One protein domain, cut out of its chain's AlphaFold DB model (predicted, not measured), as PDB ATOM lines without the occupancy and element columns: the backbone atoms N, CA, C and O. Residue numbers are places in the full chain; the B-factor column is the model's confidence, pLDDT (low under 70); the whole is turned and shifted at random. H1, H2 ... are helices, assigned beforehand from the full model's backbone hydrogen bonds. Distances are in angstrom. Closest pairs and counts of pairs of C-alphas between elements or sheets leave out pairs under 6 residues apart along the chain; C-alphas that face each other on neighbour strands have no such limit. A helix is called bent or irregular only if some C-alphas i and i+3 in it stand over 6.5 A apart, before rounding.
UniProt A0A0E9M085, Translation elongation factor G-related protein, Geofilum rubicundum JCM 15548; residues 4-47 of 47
ATOM      1  N   TYR A   4      18.525 -41.743 -38.934       83.69
ATOM      2  CA  TYR A   4      17.644 -40.928 -39.779       83.69
ATOM      3  C   TYR A   4      17.660 -41.351 -41.254       83.69
ATOM      4  O   TYR A   4      16.622 -41.315 -41.898       83.69
ATOM      5  N   SER A   5      18.794 -41.848 -41.759       81.19
ATOM      6  CA  SER A   5      18.884 -42.427 -43.106       81.19
ATOM      7  C   SER A   5      17.949 -43.619 -43.309       81.19
ATOM      8  O   SER A   5      17.162 -43.639 -44.257       81.19
ATOM      9  N   THR A   6      17.958 -44.576 -42.379       84.44
ATOM     10  CA  THR A   6      17.060 -45.734 -42.430       84.44
ATOM     11  C   THR A   6      15.605 -45.298 -42.305       84.44
ATOM     12  O   THR A   6      14.781 -45.700 -43.119       84.44
ATOM     13  N   SER A   7      15.291 -44.432 -41.337       86.44
ATOM     14  CA  SER A   7      13.929 -43.933 -41.125       86.44
ATOM     15  C   SER A   7      13.385 -43.187 -42.344       86.44
ATOM     16  O   SER A   7      12.260 -43.446 -42.766       86.44
ATOM     17  N   LEU A   8      14.176 -42.298 -42.950       86.50
ATOM     18  CA  LEU A   8      13.769 -41.549 -44.137       86.50
ATOM     19  C   LEU A   8      13.562 -42.478 -45.335       86.50
ATOM     20  O   LEU A   8      12.577 -42.336 -46.059       86.50
ATOM     21  N   SER A   9      14.451 -43.456 -45.521       85.81
ATOM     22  CA  SER A   9      14.298 -44.476 -46.558       85.81
ATOM     23  C   SER A   9      13.006 -45.277 -46.367       85.81
ATOM     24  O   SER A   9      12.234 -45.420 -47.315       85.81
ATOM     25  N   SER A  10      12.691 -45.707 -45.141       88.38
ATOM     26  CA  SER A  10      11.448 -46.428 -44.837       88.38
ATOM     27  C   SER A  10      10.188 -45.594 -45.088       88.38
ATOM     28  O   SER A  10       9.217 -46.121 -45.623       88.38
ATOM     29  N   ILE A  11      10.193 -44.301 -44.750       90.56
ATOM     30  CA  ILE A  11       9.028 -43.414 -44.934       90.56
ATOM     31  C   ILE A  11       8.817 -43.064 -46.412       90.56
ATOM     32  O   ILE A  11       7.686 -42.978 -46.883       90.56
ATOM     33  N   THR A  12       9.901 -42.856 -47.155       89.00
ATOM     34  CA  THR A  12       9.850 -42.375 -48.548       89.00
ATOM     35  C   THR A  12       9.928 -43.497 -49.582       89.00
ATOM     36  O   THR A  12      10.022 -43.230 -50.782       89.00
ATOM     37  N   GLY A  13       9.916 -44.756 -49.134       85.94
ATOM     38  CA  GLY A  13      10.074 -45.924 -50.000       85.94
ATOM     39  C   GLY A  13      11.410 -45.931 -50.751       85.94
ATOM     40  O   GLY A  13      11.460 -46.340 -51.908       85.94
ATOM     41  N   GLY A  14      12.475 -45.418 -50.130       86.12
ATOM     42  CA  GLY A  14      13.833 -45.391 -50.680       86.12
ATOM     43  C   GLY A  14      14.103 -44.311 -51.730       86.12
ATOM     44  O   GLY A  14      15.136 -44.361 -52.393       86.12
ATOM     45  N   ARG A  15      13.199 -43.341 -51.916       86.69
ATOM     46  CA  ARG A  15      13.306 -42.336 -52.994       86.69
ATOM     47  C   ARG A  15      13.886 -40.996 -52.547       86.69
ATOM     48  O   ARG A  15      14.203 -40.174 -53.401       86.69
ATOM     49  N   ALA A  16      14.009 -40.758 -51.242       84.75
ATOM     50  CA  ALA A  16      14.542 -39.507 -50.719       84.75
ATOM     51  C   ALA A  16      16.003 -39.627 -50.276       84.75
ATOM     52  O   ALA A  16      16.425 -40.622 -49.690       84.75
ATOM     53  N   SER A  17      16.750 -38.550 -50.506       83.06
ATOM     54  CA  SER A  17      18.100 -38.323 -49.998       83.06
ATOM     55  C   SER A  17      18.133 -37.027 -49.185       83.06
ATOM     56  O   SER A  17      17.301 -36.139 -49.373       83.06
ATOM     57  N   TYR A  18      19.076 -36.918 -48.250       85.12
ATOM     58  CA  TYR A  18      19.258 -35.722 -47.430       85.12
ATOM     59  C   TYR A  18      20.747 -35.407 -47.259       85.12
ATOM     60  O   TYR A  18      21.585 -36.308 -47.258       85.12
ATOM     61  N   THR A  19      21.062 -34.128 -47.049       85.00
ATOM     62  CA  THR A  19      22.415 -33.655 -46.732       85.00
ATOM     63  C   THR A  19      22.362 -32.892 -45.415       85.00
ATOM     64  O   THR A  19      21.615 -31.925 -45.300       85.00
ATOM     65  N   MET A  20      23.147 -33.312 -44.422       86.94
ATOM     66  CA  MET A  20      23.290 -32.587 -43.156       86.94
ATOM     67  C   MET A  20      24.595 -31.791 -43.147       86.94
ATOM     68  O   MET A  20      25.637 -32.283 -43.576       86.94
ATOM     69  N   LYS A  21      24.531 -30.563 -42.633       87.81
ATOM     70  CA  LYS A  21      25.694 -29.727 -42.330       87.81
ATOM     71  C   LYS A  21      25.624 -29.324 -40.866       87.81
ATOM     72  O   LYS A  21      24.537 -29.091 -40.345       87.81
ATOM     73  N   TYR A  22      26.781 -29.250 -40.222       89.88
ATOM     74  CA  TYR A  22      26.875 -28.690 -38.883       89.88
ATOM     75  C   TYR A  22      26.439 -27.216 -38.909       89.88
ATOM     76  O   TYR A  22      26.904 -26.461 -39.765       89.88
ATOM     77  N   ALA A  23      25.538 -26.835 -38.001       88.62
ATOM     78  CA  ALA A  23      25.016 -25.474 -37.902       88.62
ATOM     79  C   ALA A  23      25.699 -24.694 -36.767       88.62
ATOM     80  O   ALA A  23      26.405 -23.724 -37.030       88.62
ATOM     81  N   SER A  24      25.522 -25.127 -35.515       88.12
ATOM     82  CA  SER A  24      26.051 -24.450 -34.323       88.12
ATOM     83  C   SER A  24      25.868 -25.299 -33.061       88.12
ATOM     84  O   SER A  24      25.115 -26.272 -33.068       88.12
ATOM     85  N   TYR A  25      26.513 -24.885 -31.966       91.38
ATOM     86  CA  TYR A  25      26.230 -25.384 -30.621       91.38
ATOM     87  C   TYR A  25      25.106 -24.575 -29.976       91.38
ATOM     88  O   TYR A  25      25.105 -23.345 -30.038       91.38
ATOM     89  N   GLU A  26      24.179 -25.270 -29.327       86.12
ATOM     90  CA  GLU A  26      23.088 -24.688 -28.546       86.12
ATOM     91  C   GLU A  26      23.088 -25.291 -27.136       86.12
ATOM     92  O   GLU A  26      23.652 -26.363 -26.903       86.12
ATOM     93  N   LYS A  27      22.488 -24.580 -26.175       84.62
ATOM     94  CA  LYS A  27      22.331 -25.081 -24.808       84.62
ATOM     95  C   LYS A  27      21.399 -26.291 -24.807       84.62
ATOM     96  O   LYS A  27      20.336 -26.260 -25.419       84.62
ATOM     97  N   VAL A  28      21.800 -27.335 -24.088       85.19
ATOM     98  CA  VAL A  28      20.998 -28.552 -23.946       85.19
ATOM     99  C   VAL A  28      19.753 -28.235 -23.104       85.19
ATOM    100  O   VAL A  28      19.884 -27.592 -22.060       85.19
ATOM    101  N   PRO A  29      18.549 -28.650 -23.534       89.12
ATOM    102  CA  PRO A  29      17.346 -28.546 -22.715       89.12
ATOM    103  C   PRO A  29      17.494 -29.282 -21.369       89.12
ATOM    104  O   PRO A  29      18.143 -30.330 -21.324       89.12
ATOM    105  N   PRO A  30      16.868 -28.792 -20.283       83.62
ATOM    106  CA  PRO A  30      17.091 -29.300 -18.923       83.62
ATOM    107  C   PRO A  30      16.751 -30.789 -18.756       83.62
ATOM    108  O   PRO A  30      17.520 -31.524 -18.148       83.62
ATOM    109  N   GLU A  31      15.670 -31.264 -19.378       84.12
ATOM    110  CA  GLU A  31      15.253 -32.675 -19.324       84.12
ATOM    111  C   GLU A  31      16.307 -33.627 -19.918       84.12
ATOM    112  O   GLU A  31      16.578 -34.698 -19.380       84.12
ATOM    113  N   VAL A  32      16.951 -33.221 -21.016       84.88
ATOM    114  CA  VAL A  32      18.004 -34.017 -21.664       84.88
ATOM    115  C   VAL A  32      19.298 -33.950 -20.856       84.88
ATOM    116  O   VAL A  32      20.035 -34.929 -20.792       84.88
ATOM    117  N   GLN A  33      19.576 -32.816 -20.211       81.25
ATOM    118  CA  GLN A  33      20.747 -32.662 -19.352       81.25
ATOM    119  C   GLN A  33      20.687 -33.594 -18.135       81.25
ATOM    120  O   GLN A  33      21.686 -34.240 -17.826       81.25
ATOM    121  N   GLU A  34      19.526 -33.710 -17.487       84.62
ATOM    122  CA  GLU A  34      19.309 -34.646 -16.377       84.62
ATOM    123  C   GLU A  34      19.484 -36.104 -16.819       84.62
ATOM    124  O   GLU A  34      20.176 -36.870 -16.153       84.62
ATOM    125  N   GLN A  35      18.937 -36.479 -17.981       84.88
ATOM    126  CA  GLN A  35      19.108 -37.827 -18.538       84.88
ATOM    127  C   GLN A  35      20.573 -38.157 -18.843       84.88
ATOM    128  O   GLN A  35      21.019 -39.273 -18.592       84.88
ATOM    129  N   LEU A  36      21.331 -37.194 -19.372       84.62
ATOM    130  CA  LEU A  36      22.752 -37.378 -19.671       84.62
ATOM    131  C   LEU A  36      23.598 -37.497 -18.399       84.62
ATOM    132  O   LEU A  36      24.507 -38.321 -18.360       84.62
ATOM    133  N   LEU A  37      23.293 -36.706 -17.366       84.94
ATOM    134  CA  LEU A  37      23.949 -36.806 -16.059       84.94
ATOM    135  C   LEU A  37      23.678 -38.169 -15.413       84.94
ATOM    136  O   LEU A  37      24.620 -38.830 -14.993       84.94
ATOM    137  N   ALA A  38      22.425 -38.627 -15.422       86.06
ATOM    138  CA  ALA A  38      22.054 -39.936 -14.889       86.06
ATOM    139  C   ALA A  38      22.714 -41.095 -15.656       86.06
ATOM    140  O   ALA A  38      23.198 -42.041 -15.040       86.06
ATOM    141  N   ALA A  39      22.772 -41.019 -16.992       86.19
ATOM    142  CA  ALA A  39      23.459 -42.018 -17.809       86.19
ATOM    143  C   ALA A  39      24.963 -42.074 -17.487       86.19
ATOM    144  O   ALA A  39      25.518 -43.157 -17.312       86.19
ATOM    145  N   TYR A  40      25.606 -40.916 -17.334       83.06
ATOM    146  CA  TYR A  40      27.016 -40.842 -16.959       83.06
ATOM    147  C   TYR A  40      27.277 -41.385 -15.547       83.06
ATOM    148  O   TYR A  40      28.222 -42.139 -15.338       83.06
ATOM    149  N   GLU A  41      26.421 -41.057 -14.578       82.69
ATOM    150  CA  GLU A  41      26.496 -41.634 -13.233       82.69
ATOM    151  C   GLU A  41      26.315 -43.155 -13.259       82.69
ATOM    152  O   GLU A  41      27.023 -43.857 -12.539       82.69
ATOM    153  N   SER A  42      25.411 -43.691 -14.088       79.75
ATOM    154  CA  SER A  42      25.252 -45.143 -14.220       79.75
ATOM    155  C   SER A  42      26.483 -45.820 -14.823       79.75
ATOM    156  O   SER A  42      26.910 -46.837 -14.292       79.75
ATOM    157  N   GLU A  43      27.103 -45.228 -15.849       77.94
ATOM    158  CA  GLU A  43      28.336 -45.762 -16.445       77.94
ATOM    159  C   GLU A  43      29.505 -45.719 -15.449       77.94
ATOM    160  O   GLU A  43      30.243 -46.688 -15.323       77.94
ATOM    161  N   GLN A  44      29.639 -44.645 -14.664       74.00
ATOM    162  CA  GLN A  44      30.716 -44.505 -13.676       74.00
ATOM    163  C   GLN A  44      30.590 -45.416 -12.447       74.00
ATOM    164  O   GLN A  44      31.571 -45.566 -11.726       74.00
ATOM    165  N   ASN A  45      29.405 -45.963 -12.167       63.62
ATOM    166  CA  ASN A  45      29.205 -46.939 -11.090       63.62
ATOM    167  C   ASN A  45      29.374 -48.394 -11.571       63.62
ATOM    168  O   ASN A  45      29.346 -49.305 -10.742       63.62
ATOM    169  N   GLU A  46      29.501 -48.615 -12.882       57.97
ATOM    170  CA  GLU A  46      29.732 -49.933 -13.487       57.97
ATOM    171  C   GLU A  46      31.230 -50.237 -13.740       57.97
ATOM    172  O   GLU A  46      31.547 -51.364 -14.128       57.97
ATOM    173  N   ASP A  47      32.131 -49.289 -13.436       45.62
ATOM    174  CA  ASP A  47      33.602 -49.440 -13.348       45.62
ATOM    175  C   ASP A  47      34.095 -49.450 -11.882       45.62
ATOM    176  O   ASP A  47      35.052 -50.207 -11.577       45.62
TER     177      ASP A  47
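Overview. This is residues 4 to 47 of the 47 residues of the protein "Translation elongation factor G-related protein" of Geofilum rubicundum JCM 15548 (UniProt A0A0E9M085). The longest helix, H2, stands at one end of an open bow, and a shorter helix, H1, stands at the other, with the long unnamed stretch of residues 13 to 29 sweeping between them. The two helices do not pack on each other, and the space inside the bow is empty. The printed part has 44 residues with two named helices, H1 then H2 along the chain, and no named strand; the class is all helix. The whole is extended, with a radius of gyration of the C-alphas of 16.9 A, and its elongated outline spans 45 by 26 by 18 A.

Arrangement. H2, residues 30 to 44, stands free along residues 30 to 35 and 37 to 44. H1, residues 4 to 12, is apart from H2, with no C-alpha of the one within 8 A of the other. The long link of 17 residues joins them, and its residues 19 to 27 stand free. In both H1 and H2 every O i to N i+4 pair is within hydrogen-bond range.

Along the chain. H2 has 15 residues and measures 21.1 A from C-alpha 30 at (17.091, -29.300, -18.923) to C-alpha 44 at (30.716, -44.505, -13.676). H1 has 9 residues and measures 11.8 A from its first to its last C-alpha, beginning with C-alpha 4 at (17.644, -40.928, -39.779). Neither helix is bent or irregular.

Size, cuts and confidence. The two C-alphas farthest apart, those of Arg 15 and Asp 47, are 45.1 A from each other. The C-alphas of Tyr 4 and Asp 47, the first and last printed, are 32.0 A apart. The C-alphas of residues 13 to 29 lie 12 to 24 A from the mean of the C-alphas. The printed part has no cut and ends at residue 47, the chain's last. The mean pLDDT of the printed part is 83.2, and residues 45 to 47 are under 70.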